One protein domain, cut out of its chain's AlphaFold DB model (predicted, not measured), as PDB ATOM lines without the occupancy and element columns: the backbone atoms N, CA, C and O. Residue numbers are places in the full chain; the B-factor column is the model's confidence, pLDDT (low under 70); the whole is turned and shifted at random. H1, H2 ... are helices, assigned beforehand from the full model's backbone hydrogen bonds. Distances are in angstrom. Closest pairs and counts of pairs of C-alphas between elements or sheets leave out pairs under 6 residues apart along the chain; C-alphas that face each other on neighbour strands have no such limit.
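AT A GLANCE: This is residues 263 to 338 of the 339 residues of the protein "PARP-type domain-containing protein" of Wuchereria bancrofti (UniProt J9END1). Picture a cluster of three helices, H1 and H3 nearly parallel in line with H2 crossing them both, and a second part in which H4, the longest helix, makes the far side and H5 folds back beside it, between H4 and H1. H5 packs on H1, while residues 302 to 317, of which 312 to 317 belong to H4, stick out in an arc that bows round the open gap between H3 and H4. The printed part has 76 residues with five named helices, H1 to H5 in order along the chain, and no named strand; the class is all helix. It is only just compact, close to loose, with a radius of gyration of the C-alphas of 13.5 A, and it spans 33 by 31 by 21 A.

IN THESE COORDINATES: Find C-alpha 312 at (99.114, 78.192, 89.930); from there H4, residues 312 to 324, runs 18.9 A to C-alpha 324 at (80.565, 78.605, 93.458). After three residues between them comes H5, residues 328 to 337, which covers 14.3 A and ends at C-alpha 337. Go back to the first printed C-alpha, Lys 263 at (83.098, 98.264, 92.834), to find H1, residues 263 to 273, 15.5 A long. H2 follows as residues 277 to 287, 15.3 A, and H3 as residues 290 to 301, 17.0 A.

HOW THE PARTS SIT: Look first at H4 and H5, which are close but not clearly touching: their closest C-alphas, those of Leu 322 and Gln 331, are 6.7 A apart, and they run opposite ways at a shallow tilt of 24 degrees. H5 touches H1, the hub, at Gln 332 and Val 268, C-alphas 5.8 A apart, the same way at a steep tilt of 39 degrees. H1 touches H3 at a shallow tilt of 13 degrees, the same way; the closest C-alphas, Ile 266 and Val 290, are 7.3 A apart. H1 touches H2 at Ser 270 and Val 277, C-alphas 5.6 A apart, opposite ways at a steep tilt of 54 degrees. H2 touches H3 at Tyr 284 and Thr 293, also 5.6 A between C-alphas, opposite ways at a steep tilt of 59 degrees. H3 touches H1 and H2 with residues 290 to 294 alone. The helix packing is mostly crossed, one touching pair of four being at a shallow tilt. H4 is apart from H1, H2 and H3. In H1 to H5 every O i to N i+4 pair is within hydrogen-bond range.

THE WHOLE: The two C-alphas farthest apart, Gly 304 and Thr 326, are 35.8 A apart. The printed part has no cut. The links H1 to H2, H2 to H3 and H4 to H5 are tight; H3 to H4, with 10 residues, is short. Confidence is low, with pLDDT under 70, at residues 302 to 307 and at residue 338; the mean of the printed part is 86.9.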
ATOM      1  N   LYS A 263      83.583  97.588  91.613       90.88
ATOM      2  CA  LYS A 263      83.098  98.264  92.834       90.88
ATOM      3  C   LYS A 263      82.904  97.330  94.035       90.88
ATOM      4  O   LYS A 263      83.006  97.789  95.166       90.88
ATOM      5  N   GLN A 264      82.585  96.055  93.812       90.25
ATOM      6  CA  GLN A 264      82.463  95.071  94.893       90.25
ATOM      7  C   GLN A 264      83.848  94.675  95.401       90.25
ATOM      8  O   GLN A 264      84.060  94.668  96.608       90.25
ATOM      9  N   ILE A 265      84.803  94.458  94.492       91.94
ATOM     10  CA  ILE A 265      86.204  94.194  94.847       91.94
ATOM     11  C   ILE A 265      86.776  95.378  95.644       91.94
ATOM     12  O   ILE A 265      87.334  95.178  96.716       91.94
ATOM     13  N   ILE A 266      86.545  96.621  95.203       93.19
ATOM     14  CA  ILE A 266      86.959  97.831  95.936       93.19
ATOM     15  C   ILE A 266      86.418  97.838  97.373       93.19
ATOM     16  O   ILE A 266      87.172  98.093  98.306       93.19
ATOM     17  N   LYS A 267      85.132  97.522  97.573       90.62
ATOM     18  CA  LYS A 267      84.538  97.452  98.919       90.62
ATOM     19  C   LYS A 267      85.180  96.375  99.792       90.62
ATOM     20  O   LYS A 267      85.378  96.611 100.981       90.62
ATOM     21  N   VAL A 268      85.499  95.214  99.215       89.19
ATOM     22  CA  VAL A 268      86.181  94.120  99.926       89.19
ATOM     23  C   VAL A 268      87.539  94.599 100.432       89.19
ATOM     24  O   VAL A 268      87.808  94.525 101.624       89.19
ATOM     25  N   PHE A 269      88.369  95.147  99.541       90.31
ATOM     26  CA  PHE A 269      89.718  95.607  99.881       90.31
ATOM     27  C   PHE A 269      89.712  96.812 100.825       90.31
ATOM     28  O   PHE A 269      90.541  96.884 101.726       90.31
ATOM     29  N   SER A 270      88.747  97.721 100.658       92.00
ATOM     30  CA  SER A 270      88.508  98.814 101.602       92.00
ATOM     31  C   SER A 270      88.243  98.291 103.010       92.00
ATOM     32  O   SER A 270      88.875  98.749 103.952       92.00
ATOM     33  N   THR A 271      87.375  97.284 103.139       89.25
ATOM     34  CA  THR A 271      87.049  96.675 104.437       89.25
ATOM     35  C   THR A 271      88.246  95.923 105.021       89.25
ATOM     36  O   THR A 271      88.486  95.991 106.222       89.25
ATOM     37  N   LEU A 272      89.009  95.211 104.185       86.25
ATOM     38  CA  LEU A 272      90.134  94.382 104.624       86.25
ATOM     39  C   LEU A 272      91.317  95.204 105.154       86.25
ATOM     40  O   LEU A 272      91.962  94.797 106.116       86.25
ATOM     41  N   PHE A 273      91.618  96.336 104.517       88.25
ATOM     42  CA  PHE A 273      92.801  97.145 104.833       88.25
ATOM     43  C   PHE A 273      92.481  98.500 105.460       88.25
ATOM     44  O   PHE A 273      93.383  99.325 105.595       88.25
ATOM     45  N   ASP A 274      91.217  98.717 105.829       89.44
ATOM     46  CA  ASP A 274      90.709  99.985 106.363       89.44
ATOM     47  C   ASP A 274      91.055 101.180 105.452       89.44
ATOM     48  O   ASP A 274      91.414 102.274 105.885       89.44
ATOM     49  N   TRP A 275      91.011 100.949 104.135       93.00
ATOM     50  CA  TRP A 275      91.245 101.988 103.135       93.00
ATOM     51  C   TRP A 275      89.960 102.762 102.870       93.00
ATOM     52  O   TRP A 275      88.873 102.183 102.828       93.00
ATOM     53  N   SER A 276      90.081 104.059 102.591       94.81
ATOM     54  CA  SER A 276      88.935 104.877 102.197       94.81
ATOM     55  C   SER A 276      88.309 104.359 100.897       94.81
ATOM     56  O   SER A 276      88.964 104.287  99.852       94.81
ATOM     57  N   VAL A 277      87.015 104.018 100.955       94.62
ATOM     58  CA  VAL A 277      86.230 103.620  99.773       94.62
ATOM     59  C   VAL A 277      86.264 104.724  98.717       94.62
ATOM     60  O   VAL A 277      86.407 104.427  97.532       94.62
ATOM     61  N   ASP A 278      86.144 105.984  99.137       95.75
ATOM     62  CA  ASP A 278      86.076 107.128  98.230       95.75
ATOM     63  C   ASP A 278      87.410 107.341  97.504       95.75
ATOM     64  O   ASP A 278      87.420 107.554  96.293       95.75
ATOM     65  N   GLU A 279      88.537 107.181  98.204       95.75
ATOM     66  CA  GLU A 279      89.868 107.272  97.592       95.75
ATOM     67  C   GLU A 279      90.120 106.140  96.588       95.75
ATOM     68  O   GLU A 279      90.670 106.372  95.510       95.75
ATOM     69  N   LEU A 280      89.691 104.916  96.910       94.69
ATOM     70  CA  LEU A 280      89.795 103.781  95.992       94.69
ATOM     71  C   LEU A 280      88.905 103.961  94.759       94.69
ATOM     72  O   LEU A 280      89.323 103.627  93.653       94.69
ATOM     73  N   ILE A 281      87.685 104.480  94.924       95.75
ATOM     74  CA  ILE A 281      86.790 104.765  93.797       95.75
ATOM     75  C   ILE A 281      87.384 105.856  92.909       95.75
ATOM     76  O   ILE A 281      87.347 105.714  91.689       95.75
ATOM     77  N   GLU A 282      87.942 106.914  93.494       95.75
ATOM     78  CA  GLU A 282      88.583 107.990  92.742       95.75
ATOM     79  C   GLU A 282      89.794 107.473  91.952       95.75
ATOM     80  O   GLU A 282      89.881 107.675  90.741       95.75
ATOM     81  N   SER A 283      90.670 106.693  92.592       94.81
ATOM     82  CA  SER A 283      91.805 106.055  91.914       94.81
ATOM     83  C   SER A 283      91.365 105.080  90.815       94.81
ATOM     84  O   SER A 283      91.992 105.027  89.754       94.81
ATOM     85  N   TYR A 284      90.263 104.354  91.017       96.25
ATOM     86  CA  TYR A 284      89.678 103.488  89.994       96.25
ATOM     87  C   TYR A 284      89.094 104.276  88.818       96.25
ATOM     88  O   TYR A 284      89.241 103.858  87.673       96.25
ATOM     89  N   ASN A 285      88.460 105.424  89.065       94.50
ATOM     90  CA  ASN A 285      87.949 106.281  87.994       94.50
ATOM     91  C   ASN A 285      89.088 106.854  87.134       94.50
ATOM     92  O   ASN A 285      88.894 107.050  85.937       94.50
ATOM     93  N   GLN A 286      90.258 107.097  87.731       93.12
ATOM     94  CA  GLN A 286      91.441 107.615  87.038       93.12
ATOM     95  C   GLN A 286      92.187 106.538  86.239       93.12
ATOM     96  O   GLN A 286      92.557 106.773  85.092       93.12
ATOM     97  N   THR A 287      92.406 105.358  86.825       91.19
ATOM     98  CA  THR A 287      93.145 104.255  86.175       91.19
ATOM     99  C   THR A 287      92.271 103.450  85.213       91.19
ATOM    100  O   THR A 287      92.755 102.908  84.224       91.19
ATOM    101  N   GLY A 288      90.970 103.343  85.499       93.00
ATOM    102  CA  GLY A 288      90.053 102.438  84.807       93.00
ATOM    103  C   GLY A 288      90.280 100.955  85.128       93.00
ATOM    104  O   GLY A 288      89.525 100.113  84.634       93.00
ATOM    105  N   ASP A 289      91.261 100.624  85.975       92.06
ATOM    106  CA  ASP A 289      91.680  99.261  86.287       92.06
ATOM    107  C   ASP A 289      91.683  99.021  87.803       92.06
ATOM    108  O   ASP A 289      92.391  99.660  88.588       92.06
ATOM    109  N   VAL A 290      90.855  98.067  88.233       95.25
ATOM    110  CA  VAL A 290      90.716  97.712  89.649       95.25
ATOM    111  C   VAL A 290      91.966  97.019  90.193       95.25
ATOM    112  O   VAL A 290      92.291  97.195  91.365       95.25
ATOM    113  N   SER A 291      92.683  96.263  89.358       93.00
ATOM    114  CA  SER A 291      93.902  95.555  89.750       93.00
ATOM    115  C   SER A 291      95.050  96.530  90.006       93.00
ATOM    116  O   SER A 291      95.697  96.446  91.051       93.00
ATOM    117  N   GLU A 292      95.233  97.519  89.128       92.31
ATOM    118  CA  GLU A 292      96.228  98.583  89.296       92.31
ATOM    119  C   GLU A 292      95.900  99.463  90.506       92.31
ATOM    120  O   GLU A 292      96.771  99.728  91.339       92.31
ATOM    121  N   THR A 293      94.624  99.836  90.665       94.62
ATOM    122  CA  THR A 293      94.144 100.594  91.829       94.62
ATOM    123  C   THR A 293      94.521  99.887  93.130       94.62
ATOM    124  O   THR A 293      95.213 100.461  93.970       94.62
ATOM    125  N   ILE A 294      94.143  98.614  93.280       93.50
ATOM    126  CA  ILE A 294      94.453  97.826  94.480       93.50
ATOM    127  C   ILE A 294      95.963  97.690  94.676       93.50
ATOM    128  O   ILE A 294      96.450  97.866  95.793       93.50
ATOM    129  N   CYS A 295      96.716  97.414  93.609       90.69
ATOM    130  CA  CYS A 295      98.165  97.259  93.683       90.69
ATOM    131  C   CYS A 295      98.851  98.548  94.163       90.69
ATOM    132  O   CYS A 295      99.745  98.498  95.014       90.69
ATOM    133  N   SER A 296      98.408  99.712  93.684       91.44
ATOM    134  CA  SER A 296      98.974 101.008  94.072       91.44
ATOM    135  C   SER A 296      98.770 101.315  95.562       91.44
ATOM    136  O   SER A 296      99.704 101.759  96.235       91.44
ATOM    137  N   PHE A 297      97.591 101.009  96.113       92.19
ATOM    138  CA  PHE A 297      97.303 101.153  97.545       92.19
ATOM    139  C   PHE A 297      98.072 100.121  98.369       92.19
ATOM    140  O   PHE A 297      98.707 100.462  99.368       92.19
ATOM    141  N   TRP A 298      98.108  98.875  97.901       88.75
ATOM    142  CA  TRP A 298      98.867  97.802  98.533       88.75
ATOM    143  C   TRP A 298     100.355  98.125  98.647       88.75
ATOM    144  O   TRP A 298     100.972  97.859  99.677       88.75
ATOM    145  N   SER A 299     100.925  98.744  97.614       86.56
ATOM    146  CA  SER A 299     102.345  99.103  97.552       86.56
ATOM    147  C   SER A 299     102.723 100.170  98.582       86.56
ATOM    148  O   SER A 299     103.826 100.121  99.119       86.56
ATOM    149  N   LYS A 300     101.803 101.084  98.926       85.31
ATOM    150  CA  LYS A 300     102.004 102.075 100.001       85.31
ATOM    151  C   LYS A 300     102.081 101.419 101.386       85.31
ATOM    152  O   LYS A 300     102.776 101.922 102.261       85.31
ATOM    153  N   LEU A 301     101.381 100.298 101.572       79.31
ATOM    154  CA  LEU A 301     101.338  99.544 102.828       79.31
ATOM    155  C   LEU A 301     102.480  98.516 102.936       79.31
ATOM    156  O   LEU A 301     102.948  98.187 104.025       79.31
ATOM    157  N   ALA A 302     102.920  97.969 101.802       66.06
ATOM    158  CA  ALA A 302     103.843  96.846 101.726       66.06
ATOM    159  C   ALA A 302     105.311  97.264 101.935       66.06
ATOM    160  O   ALA A 302     106.103  97.292 100.995       66.06
ATOM    161  N   GLY A 303     105.718  97.499 103.182       56.78
ATOM    162  CA  GLY A 303     107.138  97.526 103.541       56.78
ATOM    163  C   GLY A 303     107.793  96.155 103.306       56.78
ATOM    164  O   GLY A 303     107.389  95.174 103.923       56.78
ATOM    165  N   GLY A 304     108.767  96.088 102.386       59.59
ATOM    166  CA  GLY A 304     109.728  94.988 102.172       59.59
ATOM    167  C   GLY A 304     109.260  93.574 102.545       59.59
ATOM    168  O   GLY A 304     109.713  93.019 103.546       59.59
ATOM    169  N   ARG A 305     108.368  92.966 101.751       63.00
ATOM    170  CA  ARG A 305     107.808  91.635 102.053       63.00
ATOM    171  C   ARG A 305     108.558  90.466 101.408       63.00
ATOM    172  O   ARG A 305     109.187  90.581 100.358       63.00
ATOM    173  N   LYS A 306     108.462  89.313 102.086       64.12
ATOM    174  CA  LYS A 306     109.016  88.005 101.695       64.12
ATOM    175  C   LYS A 306     108.429  87.534 100.356       64.12
ATOM    176  O   LYS A 306     107.290  87.851 100.023       64.12
ATOM    177  N   LYS A 307     109.201  86.742  99.603       68.81
ATOM    178  CA  LYS A 307     108.772  86.151  98.324       68.81
ATOM    179  C   LYS A 307     107.513  85.290  98.525       68.81
ATOM    180  O   LYS A 307     107.499  84.444  99.418       68.81
ATOM    181  N   SER A 308     106.491  85.504  97.691       80.19
ATOM    182  CA  SER A 308     105.275  84.679  97.671       80.19
ATOM    183  C   SER A 308     105.600  83.242  97.244       80.19
ATOM    184  O   SER A 308     106.429  83.039  96.356       80.19
ATOM    185  N   LYS A 309     104.953  82.266  97.892       88.00
ATOM    186  CA  LYS A 309     105.055  80.824  97.596       88.00
ATOM    187  C   LYS A 309     103.783  80.260  96.943       88.00
ATOM    188  O   LYS A 309     103.590  79.052  96.934       88.00
ATOM    189  N   ILE A 310     102.905  81.132  96.449       91.88
ATOM    190  CA  ILE A 310     101.636  80.745  95.823       91.88
ATOM    191  C   ILE A 310     101.921  80.049  94.487       91.88
ATOM    192  O   ILE A 310     102.658  80.587  93.654       91.88
ATOM    193  N   THR A 311     101.323  78.875  94.279       95.19
ATOM    194  CA  THR A 311     101.384  78.146  93.005       95.19
ATOM    195  C   THR A 311     100.146  78.402  92.150       95.19
ATOM    196  O   THR A 311      99.113  78.855  92.648       95.19
ATOM    197  N   ASN A 312     100.229  78.085  90.861       94.81
ATOM    198  CA  ASN A 312      99.114  78.192  89.930       94.81
ATOM    199  C   ASN A 312      97.931  77.328  90.384       94.81
ATOM    200  O   ASN A 312      96.798  77.786  90.313       94.81
ATOM    201  N   GLN A 313      98.179  76.124  90.910       95.31
ATOM    202  CA  GLN A 313      97.122  75.232  91.398       95.31
ATOM    203  C   GLN A 313      96.386  75.836  92.595       95.31
ATOM    204  O   GLN A 313      95.164  75.825  92.622       95.31
ATOM    205  N   MET A 314      97.113  76.451  93.536       94.00
ATOM    206  CA  MET A 314      96.482  77.139  94.669       94.00
ATOM    207  C   MET A 314      95.575  78.284  94.206       94.00
ATOM    208  O   MET A 314      94.503  78.488  94.772       94.00
ATOM    209  N   VAL A 315      95.997  79.027  93.176       94.31
ATOM    210  CA  VAL A 315      95.167  80.077  92.571       94.31
ATOM    211  C   VAL A 315      93.956  79.469  91.871       94.31
ATOM    212  O   VAL A 315      92.856  79.987  92.031       94.31
ATOM    213  N   ASP A 316      94.125  78.373  91.132       95.25
ATOM    214  CA  ASP A 316      93.026  77.737  90.406       95.25
ATOM    215  C   ASP A 316      91.962  77.168  91.342       95.25
ATOM    216  O   ASP A 316      90.783  77.433  91.132       95.25
ATOM    217  N   ASP A 317      92.381  76.472  92.402       94.38
ATOM    218  CA  ASP A 317      91.504  75.938  93.447       94.38
ATOM    219  C   ASP A 317      90.730  77.059  94.148       94.38
ATOM    220  O   ASP A 317      89.558  76.911  94.503       94.38
ATOM    221  N   TRP A 318      91.388  78.196  94.372       92.56
ATOM    222  CA  TRP A 318      90.751  79.356  94.975       92.56
ATOM    223  C   TRP A 318      89.730  80.006  94.033       92.56
ATOM    224  O   TRP A 318      88.618  80.322  94.461       92.56
ATOM    225  N   LEU A 319      90.067  80.154  92.749       92.62
ATOM    226  CA  LEU A 319      89.136  80.642  91.731       92.62
ATOM    227  C   LEU A 319      87.940  79.692  91.568       92.62
ATOM    228  O   LEU A 319      86.809  80.158  91.449       92.62
ATOM    229  N   GLU A 320      88.157  78.378  91.630       93.00
ATOM    230  CA  GLU A 320      87.083  77.384  91.579       93.00
ATOM    231  C   GLU A 320      86.079  77.611  92.712       93.00
ATOM    232  O   GLU A 320      84.902  77.864  92.454       93.00
ATOM    233  N   LYS A 321      86.565  77.674  93.958       91.31
ATOM    234  CA  LYS A 321      85.733  77.968  95.135       91.31
ATOM    235  C   LYS A 321      85.003  79.299  95.004       91.31
ATOM    236  O   LYS A 321      83.829  79.396  95.343       91.31
ATOM    237  N   LEU A 322      85.677  80.334  94.501       90.19
ATOM    238  CA  LEU A 322      85.073  81.652  94.319       90.19
ATOM    239  C   LEU A 322      83.926  81.625  93.298       90.19
ATOM    240  O   LEU A 322      82.966  82.383  93.440       90.19
ATOM    241  N   SER A 323      84.012  80.764  92.282       91.38
ATOM    242  CA  SER A 323      82.988  80.634  91.240       91.38
ATOM    243  C   SER A 323      81.682  80.003  91.740       91.38
ATOM    244  O   SER A 323      80.613  80.295  91.203       91.38
ATOM    245  N   GLU A 324      81.739  79.210  92.814       90.06
ATOM    246  CA  GLU A 324      80.565  78.605  93.458       90.06
ATOM    247  C   GLU A 324      79.755  79.627  94.278       90.06
ATOM    248  O   GLU A 324      78.575  79.422  94.582       90.06
ATOM    249  N   LEU A 325      80.368  80.762  94.628       87.75
ATOM    250  CA  LEU A 325      79.759  81.782  95.473       87.75
ATOM    251  C   LEU A 325      78.928  82.757  94.637       87.75
ATOM    252  O   LEU A 325      79.418  83.426  93.727       87.75
ATOM    253  N   THR A 326      77.652  82.897  94.994       82.19
ATOM    254  CA  THR A 326      76.701  83.783  94.289       82.19
ATOM    255  C   THR A 326      76.241  84.973  95.128       82.19
ATOM    256  O   THR A 326      75.651  85.920  94.603       82.19
ATOM    257  N   ARG A 327      76.499  84.947  96.440       82.12
ATOM    258  CA  ARG A 327      76.087  85.985  97.387       82.12
ATOM    259  C   ARG A 327      77.256  86.899  97.719       82.12
ATOM    260  O   ARG A 327      78.301  86.436  98.160       82.12
ATOM    261  N   GLU A 328      77.029  88.207  97.615       74.62
ATOM    262  CA  GLU A 328      78.059  89.238  97.821       74.62
ATOM    263  C   GLU A 328      78.779  89.111  99.174       74.62
ATOM    264  O   GLU A 328      79.991  89.272  99.230       74.62
ATOM    265  N   LYS A 329      78.063  88.758 100.252       78.62
ATOM    266  CA  LYS A 329      78.670  88.554 101.580       78.62
ATOM    267  C   LYS A 329      79.580  87.327 101.648       78.62
ATOM    268  O   LYS A 329      80.627  87.381 102.275       78.62
ATOM    269  N   GLU A 330      79.184  86.224 101.021       81.75
ATOM    270  CA  GLU A 330      79.974  84.986 101.018       81.75
ATOM    271  C   GLU A 330      81.231  85.173 100.160       81.75
ATOM    272  O   GLU A 330      82.321  84.798 100.574       81.75
ATOM    273  N   GLN A 331      81.099  85.859  99.021       80.06
ATOM    274  CA  GLN A 331      82.226  86.262  98.178       80.06
ATOM    275  C   GLN A 331      83.185  87.203  98.912       80.06
ATOM    276  O   GLN A 331      84.397  87.024  98.833       80.06
ATOM    277  N   GLN A 332      82.650  88.189  99.646       76.06
ATOM    278  CA  GLN A 332      83.441  89.066 100.511       76.06
ATOM    279  C   GLN A 332      84.231  88.252 101.531       76.06
ATOM    280  O   GLN A 332      85.443  88.399 101.598       76.06
ATOM    281  N   ASN A 333      83.578  87.346 102.258       80.12
ATOM    282  CA  ASN A 333      84.244  86.512 103.257       80.12
ATOM    283  C   ASN A 333      85.320  85.607 102.640       80.12
ATOM    284  O   ASN A 333      86.431  85.557 103.152       80.12
ATOM    285  N   ALA A 334      85.048  84.961 101.504       79.31
ATOM    286  CA  ALA A 334      86.029  84.101 100.841       79.31
ATOM    287  C   ALA A 334      87.264  84.869 100.337       79.31
ATOM    288  O   ALA A 334      88.377  84.337 100.366       79.31
ATOM    289  N   LEU A 335      87.082  86.121  99.896       77.69
ATOM    290  CA  LEU A 335      88.178  87.030  99.546       77.69
ATOM    291  C   LEU A 335      88.968  87.490 100.784       77.69
ATOM    292  O   LEU A 335      90.169  87.706 100.672       77.69
ATOM    293  N   LEU A 336      88.315  87.634 101.944       71.19
ATOM    294  CA  LEU A 336      88.962  87.993 103.213       71.19
ATOM    295  C   LEU A 336      89.760  86.825 103.818       71.19
ATOM    296  O   LEU A 336      90.818  87.045 104.385       71.19
ATOM    297  N   GLU A 337      89.257  85.592 103.717       71.06
ATOM    298  CA  GLU A 337      89.850  84.412 104.371       71.06
ATOM    299  C   GLU A 337      91.107  83.865 103.673       71.06
ATOM    300  O   GLU A 337      91.866  83.113 104.281       71.06
ATOM    301  N   ASN A 338      91.322  84.204 102.399       62.88
ATOM    302  CA  ASN A 338      92.361  83.597 101.556       62.88
ATOM    303  C   ASN A 338      93.435  84.593 101.066       62.88
ATOM    304  O   ASN A 338      94.236  84.234 100.200       62.88
TER     305      ASN A 338